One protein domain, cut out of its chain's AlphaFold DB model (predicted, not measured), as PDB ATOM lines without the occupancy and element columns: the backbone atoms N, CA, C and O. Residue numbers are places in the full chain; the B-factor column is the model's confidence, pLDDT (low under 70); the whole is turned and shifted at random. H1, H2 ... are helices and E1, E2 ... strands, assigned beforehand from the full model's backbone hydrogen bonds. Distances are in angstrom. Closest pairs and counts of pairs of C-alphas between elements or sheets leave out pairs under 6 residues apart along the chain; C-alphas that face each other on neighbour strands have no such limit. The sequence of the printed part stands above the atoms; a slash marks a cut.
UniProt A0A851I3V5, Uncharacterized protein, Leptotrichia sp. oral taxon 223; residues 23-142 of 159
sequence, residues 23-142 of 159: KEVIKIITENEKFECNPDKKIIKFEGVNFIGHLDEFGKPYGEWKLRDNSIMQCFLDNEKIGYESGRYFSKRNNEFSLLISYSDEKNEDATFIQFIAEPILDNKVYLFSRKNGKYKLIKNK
ATOM      1  N   LYS A  23       0.056 124.629  25.077       94.06
ATOM      2  CA  LYS A  23      -0.710 123.945  26.128       94.06
ATOM      3  C   LYS A  23      -0.568 122.425  26.048       94.06
ATOM      4  O   LYS A  23      -0.401 121.791  27.083       94.06
ATOM      5  N   GLU A  24      -0.605 121.855  24.845       93.56
ATOM      6  CA  GLU A  24      -0.402 120.414  24.649       93.56
ATOM      7  C   GLU A  24       1.016 119.994  25.025       93.56
ATOM      8  O   GLU A  24       1.177 119.007  25.734       93.56
ATOM      9  N   VAL A  25       2.033 120.775  24.638       93.62
ATOM     10  CA  VAL A  25       3.422 120.494  25.031       93.62
ATOM     11  C   VAL A  25       3.575 120.503  26.555       93.62
ATOM     12  O   VAL A  25       4.132 119.568  27.119       93.62
ATOM     13  N   ILE A  26       3.037 121.517  27.243       95.38
ATOM     14  CA  ILE A  26       3.088 121.595  28.714       95.38
ATOM     15  C   ILE A  26       2.368 120.406  29.362       95.38
ATOM     16  O   ILE A  26       2.861 119.863  30.353       95.38
ATOM     17  N   LYS A  27       1.227 119.981  28.806       96.12
ATOM     18  CA  LYS A  27       0.500 118.802  29.288       96.12
ATOM     19  C   LYS A  27       1.364 117.542  29.179       96.12
ATOM     20  O   LYS A  27       1.560 116.874  30.188       96.12
ATOM     21  N   ILE A  28       1.943 117.288  28.004       94.94
ATOM     22  CA  ILE A  28       2.816 116.127  27.764       94.94
ATOM     23  C   ILE A  28       4.007 116.136  28.724       94.94
ATOM     24  O   ILE A  28       4.296 115.109  29.331       94.94
ATOM     25  N   ILE A  29       4.661 117.291  28.908       95.69
ATOM     26  CA  ILE A  29       5.760 117.453  29.872       95.69
ATOM     27  C   ILE A  29       5.310 117.037  31.277       95.69
ATOM     28  O   ILE A  29       5.977 116.234  31.918       95.69
ATOM     29  N   THR A  30       4.178 117.562  31.747       95.25
ATOM     30  CA  THR A  30       3.677 117.316  33.113       95.25
ATOM     31  C   THR A  30       3.336 115.840  33.342       95.25
ATOM     32  O   THR A  30       3.560 115.309  34.424       95.25
ATOM     33  N   GLU A  31       2.817 115.163  32.317       95.94
ATOM     34  CA  GLU A  31       2.479 113.736  32.370       95.94
ATOM     35  C   GLU A  31       3.717 112.823  32.295       95.94
ATOM     36  O   GLU A  31       3.619 111.648  32.632       95.94
ATOM     37  N   ASN A  32       4.882 113.342  31.880       95.94
ATOM     38  CA  ASN A  32       6.071 112.537  31.566       95.94
ATOM     39  C   ASN A  32       7.349 112.950  32.312       95.94
ATOM     40  O   ASN A  32       8.418 112.432  32.005       95.94
ATOM     41  N   GLU A  33       7.275 113.866  33.276       93.44
ATOM     42  CA  GLU A  33       8.451 114.377  34.000       93.44
ATOM     43  C   GLU A  33       8.870 113.556  35.229       93.44
ATOM     44  O   GLU A  33       9.673 114.014  36.044       93.44
ATOM     45  N   LYS A  34       8.314 112.353  35.388       93.25
ATOM     46  CA  LYS A  34       8.666 111.419  36.458       93.25
ATOM     47  C   LYS A  34       9.428 110.233  35.894       93.25
ATOM     48  O   LYS A  34       9.146 109.761  34.794       93.25
ATOM     49  N   PHE A  35      10.375 109.734  36.679       95.81
ATOM     50  CA  PHE A  35      11.052 108.488  36.367       95.81
ATOM     51  C   PHE A  35      10.123 107.309  36.667       95.81
ATOM     52  O   PHE A  35       9.840 107.020  37.827       95.81
ATOM     53  N   GLU A  36       9.668 106.627  35.621       95.50
ATOM     54  CA  GLU A  36       8.861 105.411  35.710       95.50
ATOM     55  C   GLU A  36       9.353 104.422  34.653       95.50
ATOM     56  O   GLU A  36       9.277 104.700  33.459       95.50
ATOM     57  N   CYS A  37       9.880 103.275  35.084       96.75
ATOM     58  CA  CYS A  37      10.380 102.232  34.194       96.75
ATOM     59  C   CYS A  37       9.430 101.037  34.241       96.75
ATOM     60  O   CYS A  37       9.359 100.353  35.261       96.75
ATOM     61  N   ASN A  38       8.712 100.790  33.144       96.00
ATOM     62  CA  ASN A  38       7.688  99.747  33.055       96.00
ATOM     63  C   ASN A  38       8.048  98.733  31.956       96.00
ATOM     64  O   ASN A  38       7.609  98.889  30.817       96.00
ATOM     65  N   PRO A  39       8.870  97.713  32.265       95.88
ATOM     66  CA  PRO A  39       9.227  96.676  31.306       95.88
ATOM     67  C   PRO A  39       8.007  95.844  30.893       95.88
ATOM     68  O   PRO A  39       7.218  95.429  31.741       95.88
ATOM     69  N   ASP A  40       7.877  95.565  29.597       95.38
ATOM     70  CA  ASP A  40       6.824  94.719  29.018       95.38
ATOM     71  C   ASP A  40       7.266  93.262  28.799       95.38
ATOM     72  O   ASP A  40       6.454  92.392  28.478       95.38
ATOM     73  N   LYS A  41       8.552  92.976  29.022       94.31
ATOM     74  CA  LYS A  41       9.150  91.640  28.938       94.31
ATOM     75  C   LYS A  41       9.646  91.167  30.295       94.31
ATOM     76  O   LYS A  41       9.853  91.943  31.228       94.31
ATOM     77  N   LYS A  42       9.896  89.861  30.382       95.31
ATOM     78  CA  LYS A  42      10.560  89.257  31.534       95.31
ATOM     79  C   LYS A  42      11.961  89.854  31.704       95.31
ATOM     80  O   LYS A  42      12.734  89.902  30.753       95.31
ATOM     81  N   ILE A  43      12.274  90.240  32.937       97.00
ATOM     82  CA  ILE A  43      13.569  90.792  33.335       97.00
ATOM     83  C   ILE A  43      14.302  89.851  34.289       97.00
ATOM     84  O   ILE A  43      13.689  89.192  35.134       97.00
ATOM     85  N   ILE A  44      15.624  89.809  34.166       96.94
ATOM     86  CA  ILE A  44      16.538  89.086  35.050       96.94
ATOM     87  C   ILE A  44      17.378  90.126  35.788       96.94
ATOM     88  O   ILE A  44      18.021  90.969  35.163       96.94
ATOM     89  N   LYS A  45      17.362  90.082  37.121       96.50
ATOM     90  CA  LYS A  45      18.134  91.009  37.955       96.50
ATOM     91  C   LYS A  45      19.631  90.731  37.817       96.50
ATOM     92  O   LYS A  45      20.061  89.586  37.930       96.50
ATOM     93  N   PHE A  46      20.407  91.793  37.646       92.75
ATOM     94  CA  PHE A  46      21.862  91.785  37.641       92.75
ATOM     95  C   PHE A  46      22.380  92.710  38.748       92.75
ATOM     96  O   PHE A  46      21.941  93.854  38.870       92.75
ATOM     97  N   GLU A  47      23.314  92.229  39.565       92.44
ATOM     98  CA  GLU A  47      23.916  93.018  40.641       92.44
ATOM     99  C   GLU A  47      25.403  93.238  40.379       92.44
ATOM    100  O   GLU A  47      26.189  92.295  40.379       92.44
ATOM    101  N   GLY A  48      25.782  94.500  40.183       86.25
ATOM    102  CA  GLY A  48      27.171  94.932  40.229       86.25
ATOM    103  C   GLY A  48      27.566  95.394  41.633       86.25
ATOM    104  O   GLY A  48      26.746  95.462  42.556       86.25
ATOM    105  N   VAL A  49      28.836  95.786  41.782       87.38
ATOM    106  CA  VAL A  49      29.370  96.330  43.043       87.38
ATOM    107  C   VAL A  49      28.576  97.575  43.463       87.38
ATOM    108  O   VAL A  49      27.989  97.606  44.544       87.38
ATOM    109  N   ASN A  50      28.454  98.557  42.564       91.38
ATOM    110  CA  ASN A  50      27.857  99.867  42.868       91.38
ATOM    111  C   ASN A  50      26.485 100.113  42.224       91.38
ATOM    112  O   ASN A  50      25.875 101.155  42.464       91.38
ATOM    113  N   PHE A  51      25.977  99.174  41.427       93.62
ATOM    114  CA  PHE A  51      24.720  99.341  40.701       93.62
ATOM    115  C   PHE A  51      23.880  98.066  40.698       93.62
ATOM    116  O   PHE A  51      24.374  96.955  40.896       93.62
ATOM    117  N   ILE A  52      22.592  98.250  40.442       95.69
ATOM    118  CA  ILE A  52      21.627  97.189  40.176       95.69
ATOM    119  C   ILE A  52      21.073  97.443  38.779       95.69
ATOM    120  O   ILE A  52      20.737  98.580  38.447       95.69
ATOM    121  N   GLY A  53      21.002  96.400  37.964       96.44
ATOM    122  CA  GLY A  53      20.499  96.451  36.599       96.44
ATOM    123  C   GLY A  53      19.563  95.298  36.288       96.44
ATOM    124  O   GLY A  53      19.395  94.372  37.087       96.44
ATOM    125  N   HIS A  54      18.977  95.348  35.099       96.75
ATOM    126  CA  HIS A  54      18.131  94.287  34.577       96.75
ATOM    127  C   HIS A  54      18.515  93.944  33.139       96.75
ATOM    128  O   HIS A  54      18.888  94.812  32.342       96.75
ATOM    129  N   LEU A  55      18.435  92.654  32.834       96.19
ATOM    130  CA  LEU A  55      18.667  92.093  31.512       96.19
ATOM    131  C   LEU A  55      17.381  91.456  30.981       96.19
ATOM    132  O   LEU A  55      16.554  90.984  31.764       96.19
ATOM    133  N   ASP A  56      17.232  91.410  29.660       96.06
ATOM    134  CA  ASP A  56      16.229  90.576  29.002       96.06
ATOM    135  C   ASP A  56      16.630  89.087  29.027       96.06
ATOM    136  O   ASP A  56      17.688  88.695  29.529       96.06
ATOM    137  N   GLU A  57      15.776  88.231  28.468       95.38
ATOM    138  CA  GLU A  57      16.024  86.787  28.366       95.38
ATOM    139  C   GLU A  57      17.235  86.410  27.490       95.38
ATOM    140  O   GLU A  57      17.732  85.288  27.586       95.38
ATOM    141  N   PHE A  58      17.733  87.342  26.673       94.44
ATOM    142  CA  PHE A  58      18.907  87.176  25.818       94.44
ATOM    143  C   PHE A  58      20.178  87.771  26.441       94.44
ATOM    144  O   PHE A  58      21.223  87.802  25.786       94.44
ATOM    145  N   GLY A  59      20.108  88.254  27.685       92.69
ATOM    146  CA  GLY A  59      21.236  88.857  28.390       92.69
ATOM    147  C   GLY A  59      21.577  90.279  27.938       92.69
ATOM    148  O   GLY A  59      22.688  90.741  28.193       92.69
ATOM    149  N   LYS A  60      20.663  90.990  27.264       93.56
ATOM    150  CA  LYS A  60      20.855  92.393  26.864       93.56
ATOM    151  C   LYS A  60      20.294  93.349  27.922       93.56
ATOM    152  O   LYS A  60      19.281  93.022  28.532       93.56
ATOM    153  N   PRO A  61      20.885  94.544  28.122       94.50
ATOM    154  CA  PRO A  61      20.345  95.552  29.036       94.50
ATOM    155  C   PRO A  61      18.902  95.927  28.696       94.50
ATOM    156  O   PRO A  61      18.634  96.447  27.612       94.50
ATOM    157  N   TYR A  62      17.988  95.667  29.630       97.38
ATOM    158  CA  TYR A  62      16.564  95.931  29.457       97.38
ATOM    159  C   TYR A  62      15.878  96.088  30.825       97.38
ATOM    160  O   TYR A  62      16.009  95.232  31.697       97.38
ATOM    161  N   GLY A  63      15.155  97.191  31.019       97.75
ATOM    162  CA  GLY A  63      14.562  97.603  32.294       97.75
ATOM    163  C   GLY A  63      15.393  98.639  33.057       97.75
ATOM    164  O   GLY A  63      16.160  99.399  32.463       97.75
ATOM    165  N   GLU A  64      15.195  98.709  34.378       97.88
ATOM    166  CA  GLU A  64      15.814  99.718  35.250       97.88
ATOM    167  C   GLU A  64      17.283  99.390  35.554       97.88
ATOM    168  O   GLU A  64      17.620  98.257  35.904       97.88
ATOM    169  N   TRP A  65      18.134 100.410  35.485       97.62
ATOM    170  CA  TRP A  65      19.534 100.411  35.896       97.62
ATOM    171  C   TRP A  65      19.785 101.596  36.813       97.62
ATOM    172  O   TRP A  65      19.472 102.727  36.457       97.62
ATOM    173  N   LYS A  66      20.365 101.371  37.989       97.44
ATOM    174  CA  LYS A  66      20.595 102.446  38.956       97.44
ATOM    175  C   LYS A  66      21.806 102.215  39.831       97.44
ATOM    176  O   LYS A  66      22.149 101.073  40.141       97.44
ATOM    177  N   LEU A  67      22.402 103.311  40.286       96.31
ATOM    178  CA  LEU A  67      23.312 103.267  41.424       96.31
ATOM    179  C   LEU A  67      22.539 102.893  42.693       96.31
ATOM    180  O   LEU A  67      21.345 103.168  42.814       96.31
ATOM    181  N   ARG A  68      23.213 102.243  43.647       94.31
ATOM    182  CA  ARG A  68      22.565 101.760  44.883       94.31
ATOM    183  C   ARG A  68      21.975 102.885  45.746       94.31
ATOM    184  O   ARG A  68      21.034 102.635  46.490       94.31
ATOM    185  N   ASP A  69      22.504 104.098  45.631       94.81
ATOM    186  CA  ASP A  69      22.010 105.304  46.306       94.81
ATOM    187  C   ASP A  69      20.905 106.043  45.521       94.81
ATOM    188  O   ASP A  69      20.391 107.055  45.992       94.81
ATOM    189  N   ASN A  70      20.522 105.536  44.344       95.00
ATOM    190  CA  ASN A  70      19.580 106.145  43.398       95.00
ATOM    191  C   ASN A  70      19.999 107.533  42.875       95.00
ATOM    192  O   ASN A  70      19.170 108.240  42.301       95.00
ATOM    193  N   SER A  71      21.268 107.929  43.030       95.50
ATOM    194  CA  SER A  71      21.769 109.209  42.506       95.50
ATOM    195  C   SER A  71      21.706 109.269  40.978       95.50
ATOM    196  O   SER A  71      21.445 110.332  40.417       95.50
ATOM    197  N   ILE A  72      21.873 108.119  40.314       96.50
ATOM    198  CA  ILE A  72      21.673 107.928  38.876       96.50
ATOM    199  C   ILE A  72      20.698 106.774  38.662       96.50
ATOM    200  O   ILE A  72      20.891 105.679  39.201       96.50
ATOM    201  N   MET A  73      19.686 107.013  37.829       98.00
ATOM    202  CA  MET A  73      18.717 106.012  37.390       98.00
ATOM    203  C   MET A  73      18.552 106.086  35.871       98.00
ATOM    204  O   MET A  73      18.519 107.162  35.276       98.00
ATOM    205  N   GLN A  74      18.462 104.935  35.228       98.00
ATOM    206  CA  GLN A  74      18.317 104.779  33.789       98.00
ATOM    207  C   GLN A  74      17.293 103.680  33.510       98.00
ATOM    208  O   GLN A  74      17.190 102.710  34.258       98.00
ATOM    209  N   CYS A  75      16.532 103.815  32.434       98.06
ATOM    210  CA  CYS A  75      15.614 102.788  31.957       98.06
ATOM    211  C   CYS A  75      15.859 102.567  30.471       98.06
ATOM    212  O   CYS A  75      15.909 103.531  29.700       98.06
ATOM    213  N   PHE A  76      16.000 101.305  30.078       97.25
ATOM    214  CA  PHE A  76      16.195 100.907  28.688       97.25
ATOM    215  C   PHE A  76      15.077  99.957  28.278       97.25
ATOM    216  O   PHE A  76      15.040  98.816  28.728       97.25
ATOM    217  N   LEU A  77      14.171 100.431  27.433       97.06
ATOM    218  CA  LEU A  77      13.101  99.652  26.816       97.06
ATOM    219  C   LEU A  77      13.260  99.718  25.291       97.06
ATOM    220  O   LEU A  77      13.995 100.559  24.769       97.06
ATOM    221  N   ASP A  78      12.548  98.860  24.562       94.69
ATOM    222  CA  ASP A  78      12.634  98.804  23.094       94.69
ATOM    223  C   ASP A  78      12.308 100.155  22.436       94.69
ATOM    224  O   ASP A  78      12.984 100.579  21.501       94.69
ATOM    225  N   ASN A  79      11.279 100.835  22.951       93.88
ATOM    226  CA  ASN A  79      10.743 102.074  22.386       93.88
ATOM    227  C   ASN A  79      10.971 103.294  23.279       93.88
ATOM    228  O   ASN A  79      10.493 104.377  22.951       93.88
ATOM    229  N   GLU A  80      11.647 103.134  24.415       96.06
ATOM    230  CA  GLU A  80      11.768 104.198  25.402       96.06
ATOM    231  C   GLU A  80      13.098 104.127  26.149       96.06
ATOM    232  O   GLU A  80      13.550 103.065  26.576       96.06
ATOM    233  N   LYS A  81      13.727 105.287  26.313       96.88
ATOM    234  CA  LYS A  81      14.907 105.468  27.154       96.88
ATOM    235  C   LYS A  81      14.650 106.599  28.128       96.88
ATOM    236  O   LYS A  81      14.203 107.672  27.720       96.88
ATOM    237  N   ILE A  82      14.956 106.360  29.395       98.06
ATOM    238  CA  ILE A  82      14.816 107.350  30.465       98.06
ATOM    239  C   ILE A  82      16.160 107.473  31.173       98.06
ATOM    240  O   ILE A  82      16.794 106.459  31.463       98.06
ATOM    241  N   GLY A  83      16.590 108.695  31.452       97.56
ATOM    242  CA  GLY A  83      17.770 108.995  32.252       97.56
ATOM    243  C   GLY A  83      17.424 109.975  33.365       97.56
ATOM    244  O   GLY A  83      16.618 110.882  33.186       97.56
ATOM    245  N   TYR A  84      18.029 109.798  34.527       97.38
ATOM    246  CA  TYR A  84      17.859 110.675  35.674       97.38
ATOM    247  C   TYR A  84      19.167 110.764  36.456       97.38
ATOM    248  O   TYR A  84      19.823 109.749  36.700       97.38
ATOM    249  N   GLU A  85      19.517 111.980  36.860       95.44
ATOM    250  CA  GLU A  85      20.585 112.260  37.813       95.44
ATOM    251  C   GLU A  85      20.095 113.284  38.831       95.44
ATOM    252  O   GLU A  85      19.660 114.388  38.473       95.44
ATOM    253  N   SER A  86      20.175 112.906  40.105       92.88
ATOM    254  CA  SER A  86      19.723 113.723  41.224       92.88
ATOM    255  C   SER A  86      20.358 115.110  41.187       92.88
ATOM    256  O   SER A  86      21.575 115.248  41.127       92.88
ATOM    257  N   GLY A  87      19.519 116.146  41.226       89.44
ATOM    258  CA  GLY A  87      19.956 117.544  41.226       89.44
ATOM    259  C   GLY A  87      20.444 118.079  39.878       89.44
ATOM    260  O   GLY A  87      20.601 119.286  39.757       89.44
ATOM    261  N   ARG A  88      20.614 117.233  38.851       91.38
ATOM    262  CA  ARG A  88      21.168 117.655  37.557       91.38
ATOM    263  C   ARG A  88      20.163 117.573  36.419       91.38
ATOM    264  O   ARG A  88      19.928 118.578  35.748       91.38
ATOM    265  N   TYR A  89      19.566 116.405  36.167       94.75
ATOM    266  CA  TYR A  89      18.657 116.274  35.028       94.75
ATOM    267  C   TYR A  89      17.673 115.104  35.078       94.75
ATOM    268  O   TYR A  89      17.841 114.131  35.810       94.75
ATOM    269  N   PHE A  90      16.676 115.199  34.202       96.62
ATOM    270  CA  PHE A  90      15.818 114.109  33.759       96.62
ATOM    271  C   PHE A  90      15.714 114.129  32.227       96.62
ATOM    272  O   PHE A  90      15.551 115.191  31.625       96.62
ATOM    273  N   SER A  91      15.798 112.971  31.582       96.94
ATOM    274  CA  SER A  91      15.603 112.795  30.145       96.94
ATOM    275  C   SER A  91      14.635 111.645  29.882       96.94
ATOM    276  O   SER A  91      14.647 110.627  30.570       96.94
ATOM    277  N   LYS A  92      13.788 111.803  28.865       97.12
ATOM    278  CA  LYS A  92      12.896 110.754  28.372       97.12
ATOM    279  C   LYS A  92      12.790 110.854  26.858       97.12
ATOM    280  O   LYS A  92      12.463 111.914  26.332       97.12
ATOM    281  N   ARG A  93      13.074 109.761  26.155       95.00
ATOM    282  CA  ARG A  93      13.012 109.686  24.693       95.00
ATOM    283  C   ARG A  93      12.256 108.445  24.261       95.00
ATOM    284  O   ARG A  93      12.574 107.351  24.720       95.00
ATOM    285  N   ASN A  94      11.326 108.618  23.336       93.81
ATOM    286  CA  ASN A  94      10.626 107.539  22.653       93.81
ATOM    287  C   ASN A  94      10.338 107.937  21.196       93.81
ATOM    288  O   ASN A  94      10.854 108.939  20.703       93.81
ATOM    289  N   ASN A  95       9.524 107.144  20.500       90.12
ATOM    290  CA  ASN A  95       9.178 107.386  19.096       90.12
ATOM    291  C   ASN A  95       8.268 108.614  18.878       90.12
ATOM    292  O   ASN A  95       8.066 109.010  17.732       90.12
ATOM    293  N   GLU A  96       7.705 109.197  19.942       89.94
ATOM    294  CA  GLU A  96       6.792 110.346  19.871       89.94
ATOM    295  C   GLU A  96       7.446 111.668  20.280       89.94
ATOM    296  O   GLU A  96       7.055 112.728  19.781       89.94
ATOM    297  N   PHE A  97       8.411 111.638  21.204       92.38
ATOM    298  CA  PHE A  97       9.110 112.837  21.652       92.38
ATOM    299  C   PHE A  97      10.463 112.561  22.321       92.38
ATOM    300  O   PHE A  97      10.743 111.480  22.843       92.38
ATOM    301  N   SER A  98      11.261 113.625  22.393       93.25
ATOM    302  CA  SER A  98      12.410 113.772  23.283       93.25
ATOM    303  C   SER A  98      12.135 114.887  24.300       93.25
ATOM    304  O   SER A  98      11.861 116.030  23.927       93.25
ATOM    305  N   LEU A  99      12.225 114.565  25.587       95.50
ATOM    306  CA  LEU A  99      12.066 115.468  26.725       95.50
ATOM    307  C   LEU A  99      13.373 115.517  27.517       95.50
ATOM    308  O   LEU A  99      13.933 114.480  27.862       95.50
ATOM    309  N   LEU A 100      13.836 116.723  27.823       95.38
ATOM    310  CA  LEU A 100      15.017 116.967  28.638       95.38
ATOM    311  C   LEU A 100      14.720 118.072  29.649       95.38
ATOM    312  O   LEU A 100      14.311 119.172  29.280       95.38
ATOM    313  N   ILE A 101      14.946 117.785  30.919       95.19
ATOM    314  CA  ILE A 101      14.729 118.677  32.048       95.19
ATOM    315  C   ILE A 101      16.073 118.852  32.740       95.19
ATOM    316  O   ILE A 101      16.670 117.874  33.175       95.19
ATOM    317  N   SER A 102      16.547 120.088  32.832       92.81
ATOM    318  CA  SER A 102      17.747 120.449  33.583       92.81
ATOM    319  C   SER A 102      17.340 121.144  34.875       92.81
ATOM    320  O   SER A 102      16.592 122.135  34.858       92.81
ATOM    321  N   TYR A 103      17.815 120.602  35.989       88.56
ATOM    322  CA  TYR A 103      17.682 121.199  37.307       88.56
ATOM    323  C   TYR A 103      18.925 122.081  37.505       88.56
ATOM    324  O   TYR A 103      20.049 121.597  37.443       88.56
ATOM    325  N   SER A 104      18.738 123.400  37.602       70.25
ATOM    326  CA  SER A 104      19.862 124.331  37.746       70.25
ATOM    327  C   SER A 104      20.535 124.150  39.106       70.25
ATOM    328  O   SER A 104      19.858 124.256  40.124       70.25
ATOM    329  N   ASP A 105      21.857 123.967  39.103       57.44
ATOM    330  CA  ASP A 105      22.710 124.016  40.302       57.44
ATOM    331  C   ASP A 105      23.537 125.324  40.370       57.44
ATOM    332  O   ASP A 105      24.297 125.574  41.306       57.44
ATOM    333  N   GLU A 106      23.390 126.220  39.383       48.72
ATOM    334  CA  GLU A 106      24.179 127.450  39.303       48.72
ATOM    335  C   GLU A 106      23.380 128.681  39.746       48.72
ATOM    336  O   GLU A 106      22.499 129.183  39.052       48.72
ATOM    337  N   LYS A 107      23.739 129.170  40.940       49.22
ATOM    338  CA  LYS A 107      23.669 130.567  41.406       49.22
ATOM    339  C   LYS A 107      22.450 131.378  40.911       49.22
ATOM    340  O   LYS A 107      22.508 132.062  39.896       49.22
ATOM    341  N   ASN A 108      21.433 131.444  41.778       46.22
ATOM    342  CA  ASN A 108      20.379 132.475  41.870       46.22
ATOM    343  C   ASN A 108      19.105 132.368  41.023       46.22
ATOM    344  O   ASN A 108      18.251 133.252  41.139       46.22
ATOM    345  N   GLU A 109      18.869 131.300  40.268       58.03
ATOM    346  CA  GLU A 109      17.565 131.130  39.623       58.03
ATOM    347  C   GLU A 109      16.987 129.745  39.922       58.03
ATOM    348  O   GLU A 109      17.435 128.760  39.351       58.03
ATOM    349  N   ASP A 110      15.956 129.681  40.783       64.94
ATOM    350  CA  ASP A 110      15.073 128.514  41.030       64.94
ATOM    351  C   ASP A 110      14.280 128.088  39.768       64.94
ATOM    352  O   ASP A 110      13.073 127.824  39.802       64.94
ATOM    353  N   ALA A 111      14.914 128.155  38.603       77.94
ATOM    354  CA  ALA A 111      14.332 127.911  37.308       77.94
ATOM    355  C   ALA A 111      14.790 126.542  36.806       77.94
ATOM    356  O   ALA A 111      15.976 126.274  36.632       77.94
ATOM    357  N   THR A 112      13.820 125.679  36.529       90.44
ATOM    358  CA  THR A 112      14.038 124.456  35.759       90.44
ATOM    359  C   THR A 112      13.982 124.802  34.276       90.44
ATOM    360  O   THR A 112      13.037 125.468  33.839       90.44
ATOM    361  N   PHE A 113      14.943 124.331  33.488       93.00
ATOM    362  CA  PHE A 113      14.881 124.441  32.030       93.00
ATOM    363  C   PHE A 113      14.358 123.143  31.432       93.00
ATOM    364  O   PHE A 113      14.778 122.059  31.823       93.00
ATOM    365  N   ILE A 114      13.412 123.253  30.503       95.00
ATOM    366  CA  ILE A 114      12.715 122.105  29.922       95.00
ATOM    367  C   ILE A 114      12.742 122.236  28.408       95.00
ATOM    368  O   ILE A 114      12.198 123.195  27.860       95.00
ATOM    369  N   GLN A 115      13.349 121.268  27.733       94.38
ATOM    370  CA  GLN A 115      13.366 121.147  26.285       94.38
ATOM    371  C   GLN A 115      12.489 119.974  25.851       94.38
ATOM    372  O   GLN A 115      12.655 118.857  26.332       94.38
ATOM    373  N   PHE A 116      11.582 120.232  24.916       93.88
ATOM    374  CA  PHE A 116      10.715 119.239  24.295       93.88
ATOM    375  C   PHE A 116      10.875 119.281  22.775       93.88
ATOM    376  O   PHE A 116      10.858 120.356  22.168       93.88
ATOM    377  N   ILE A 117      11.003 118.108  22.165       90.81
ATOM    378  CA  ILE A 117      11.113 117.911  20.720       90.81
ATOM    379  C   ILE A 117      10.114 116.825  20.339       90.81
ATOM    380  O   ILE A 117      10.111 115.763  20.951       90.81
ATOM    381  N   ALA A 118       9.264 117.087  19.350       87.69
ATOM    382  CA  ALA A 118       8.371 116.070  18.803       87.69
ATOM    383  C   ALA A 118       9.136 115.144  17.844       87.69
ATOM    384  O   ALA A 118       9.892 115.629  17.000       87.69
ATOM    385  N   GLU A 119       8.897 113.840  17.955       82.56
ATOM    386  CA  GLU A 119       9.452 112.797  17.092       82.56
ATOM    387  C   GLU A 119       8.347 112.210  16.180       82.56
ATOM    388  O   GLU A 119       7.173 112.186  16.571       82.56
ATOM    389  N   PRO A 120       8.678 111.746  14.961       73.50
ATOM    390  CA  PRO A 120       9.962 111.948  14.293       73.50
ATOM    391  C   PRO A 120      10.201 113.436  13.993       73.50
ATOM    392  O   PRO A 120       9.254 114.190  13.752       73.50
ATOM    393  N   ILE A 121      11.471 113.858  14.002       66.62
ATOM    394  CA  ILE A 121      11.873 115.243  13.718       66.62
ATOM    395  C   ILE A 121      11.546 115.603  12.259       66.62
ATOM    396  O   ILE A 121      12.375 115.474  11.364       66.62
ATOM    397  N   LEU A 122      10.315 116.042  12.009       60.41
ATOM    398  CA  LEU A 122       9.869 116.453  10.675       60.41
ATOM    399  C   LEU A 122      10.164 117.938  10.414       60.41
ATOM    400  O   LEU A 122      10.555 118.285   9.308       60.41
ATOM    401  N   ASP A 123      10.064 118.785  11.448       62.66
ATOM    402  CA  ASP A 123      10.154 120.253  11.319       62.66
ATOM    403  C   ASP A 123      11.199 120.912  12.250       62.66
ATOM    404  O   ASP A 123      11.169 122.127  12.452       62.66
ATOM    405  N   ASN A 124      12.117 120.146  12.864       62.72
ATOM    406  CA  ASN A 124      13.108 120.649  13.842       62.72
ATOM    407  C   ASN A 124      12.498 121.528  14.958       62.72
ATOM    408  O   ASN A 124      13.162 122.400  15.524       62.72
ATOM    409  N   LYS A 125      11.211 121.339  15.272       77.75
ATOM    410  CA  LYS A 125      10.496 122.223  16.188       77.75
ATOM    411  C   LYS A 125      10.843 121.873  17.629       77.75
ATOM    412  O   LYS A 125      10.288 120.948  18.218       77.75
ATOM    413  N   VAL A 126      11.765 122.648  18.181       87.81
ATOM    414  CA  VAL A 126      12.200 122.556  19.573       87.81
ATOM    415  C   VAL A 126      11.435 123.575  20.410       87.81
ATOM    416  O   VAL A 126      11.396 124.766  20.088       87.81
ATOM    417  N   TYR A 127      10.840 123.118  21.506       91.50
ATOM    418  CA  TYR A 127      10.207 123.971  22.503       91.50
ATOM    419  C   TYR A 127      11.099 124.025  23.737       91.50
ATOM    420  O   TYR A 127      11.304 123.010  24.395       91.50
ATOM    421  N   LEU A 128      11.611 125.210  24.060       93.62
ATOM    422  CA  LEU A 128      12.389 125.439  25.272       93.62
ATOM    423  C   LEU A 128      11.586 126.299  26.244       93.62
ATOM    424  O   LEU A 128      11.107 127.371  25.881       93.62
ATOM    425  N   PHE A 129      11.466 125.859  27.489       93.94
ATOM    426  CA  PHE A 129      10.778 126.575  28.555       93.94
ATOM    427  C   PHE A 129      11.710 126.811  29.739       93.94
ATOM    428  O   PHE A 129      12.529 125.955  30.064       93.94
ATOM    429  N   SER A 130      11.525 127.933  30.435       93.31
ATOM    430  CA  SER A 130      11.842 128.007  31.861       93.31
ATOM    431  C   SER A 130      10.581 127.763  32.680       93.31
ATOM    432  O   SER A 130       9.491 128.230  32.327       93.31
ATOM    433  N   ARG A 131      10.727 127.036  33.786       92.44
ATOM    434  CA  ARG A 131       9.679 126.809  34.776       92.44
ATOM    435  C   ARG A 131      10.140 127.317  36.133       92.44
ATOM    436  O   ARG A 131      11.131 126.832  36.663       92.44
ATOM    437  N   LYS A 132       9.389 128.263  36.698       91.00
ATOM    438  CA  LYS A 132       9.603 128.801  38.051       91.00
ATOM    439  C   LYS A 132       8.263 128.882  38.772       91.00
ATOM    440  O   LYS A 132       7.303 129.419  38.215       91.00
ATOM    441  N   ASN A 133       8.176 128.334  39.984       87.81
ATOM    442  CA  ASN A 133       6.941 128.284  40.784       87.81
ATOM    443  C   ASN A 133       5.734 127.726  39.997       87.81
ATOM    444  O   ASN A 133       4.657 128.319  39.985       87.81
ATOM    445  N   GLY A 134       5.949 126.637  39.245       87.00
ATOM    446  CA  GLY A 134       4.928 125.987  38.410       87.00
ATOM    447  C   GLY A 134       4.520 126.746  37.138       87.00
ATOM    448  O   GLY A 134       3.744 126.227  36.339       87.00
ATOM    449  N   LYS A 135       5.039 127.957  36.904       91.50
ATOM    450  CA  LYS A 135       4.719 128.764  35.718       91.50
ATOM    451  C   LYS A 135       5.746 128.538  34.617       91.50
ATOM    452  O   LYS A 135       6.943 128.677  34.855       91.50
ATOM    453  N   TYR A 136       5.260 128.254  33.411       93.56
ATOM    454  CA  TYR A 136       6.074 128.041  32.216       93.56
ATOM    455  C   TYR A 136       6.224 129.338  31.417       93.56
ATOM    456  O   TYR A 136       5.245 130.045  31.170       93.56
ATOM    457  N   LYS A 137       7.441 129.617  30.950       93.88
ATOM    458  CA  LYS A 137       7.747 130.701  30.012       93.88
ATOM    459  C   LYS A 137       8.535 130.139  28.836       93.88
ATOM    460  O   LYS A 137       9.615 129.594  29.022       93.88
ATOM    461  N   LEU A 138       7.999 130.291  27.625       93.06
ATOM    462  CA  LEU A 138       8.688 129.879  26.403       93.06
ATOM    463  C   LEU A 138       9.916 130.769  26.162       93.06
ATOM    464  O   LEU A 138       9.821 132.000  26.182       93.06
ATOM    465  N   ILE A 139      11.047 130.138  25.887       90.50
ATOM    466  CA  ILE A 139      12.310 130.758  25.508       90.50
ATOM    467  C   ILE A 139      12.498 130.524  24.010       90.50
ATOM    468  O   ILE A 139      12.468 129.393  23.534       90.50
ATOM    469  N   LYS A 140      12.671 131.607  23.254       87.56
ATOM    470  CA  LYS A 140      12.876 131.551  21.801       87.56
ATOM    471  C   LYS A 140      14.366 131.572  21.466       87.56
ATOM    472  O   LYS A 140      15.154 132.144  22.216       87.56
ATOM    473  N   ASN A 141      14.720 131.011  20.308       80.38
ATOM    474  CA  ASN A 141      16.058 131.077  19.702       80.38
ATOM    475  C   ASN A 141      17.188 130.536  20.595       80.38
ATOM    476  O   ASN A 141      18.320 131.008  20.526       80.38
ATOM    477  N   LYS A 142      16.879 129.561  21.450       82.38
ATOM    478  CA  LYS A 142      17.853 128.853  22.279       82.38
ATOM    479  C   LYS A 142      17.538 127.365  22.267       82.38
ATOM    480  O   LYS A 142      16.371 126.981  22.211       82.38
TER     481      LYS A 142
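This is residues 23 to 142 of the 159 residues of an uncharacterized protein of Leptotrichia sp. oral taxon 223 (UniProt A0A851I3V5). Picture one long, twisted wall of ten strands, side by side in chain order from E1 to E10, with the single helix H1 crossing one face over E8 and E9 and no named helix on the other face. From H1 a stretch with no named element, residues 33 to 43, leads to the far edge of the wall at E1, and the strands then weave back to E10. They form a meander, each strand the antiparallel neighbour of the one before, and with H1 on one face the whole has two layers, sheet and helix. The printed part has 120 residues, one named helix followed by ten named strands, and is mostly strand. It is only just compact, close to loose, with a radius of gyration of the C-alphas of 16.1 A and spans of 45 by 36 by 20 A.

Start at H1, residues 23 to 32, where every O i to N i+4 pair is within hydrogen-bond range. It is on the sheet at a height of 8.9 A, over E9, residues 126 to 132, and only just over E8, residues 112 to 118, on which 3 of its C-alphas fall. It runs across the strands, at 75 degrees to E9 on the local plane. The closest C-alphas of H1 and E8 are those of Val 25 and Phe 116, 7.4 A apart. A long link of 11 residues leads to E1, residues 44 to 47, an edge strand. Look next at E2, residues 51 to 55, which forms a hairpin with E1: N 46 and O 53 are 2.8 A apart. E2 is staggered, pairing with E1 over residues 52 to 55 and with E3, residues 63 to 67, over residues 51 to 52; N 52 and O 66 are 2.9 A apart. At the other edge, E9 and E10, residues 135 to 139, form a hairpin at 141 degrees between directions, with N 137 and O 130 at 2.8 A.

Find C-alpha 23 at (-0.710, 123.945, 26.128); from there H1 runs 14.3 A. C-alpha 44, where E1 begins, is at (16.538, 89.086, 35.050). E4 is residues 72 to 76, E5 80 to 85, 17.2 A long, and E6 89 to 94, 17.1 A. E7, residues 97 to 103, E8 and E9 each measure 19.7 A. E10 ends at C-alpha 139, (12.310, 130.758, 25.508).

The C-alphas farthest apart, those of Phe 58 and Asn 108, are 48.1 A apart. The printed part has no cut, and its one long link joins H1 to E1. Mean pLDDT of the printed part is 90.2; residues 105 to 110 and 121 to 124 are under 70.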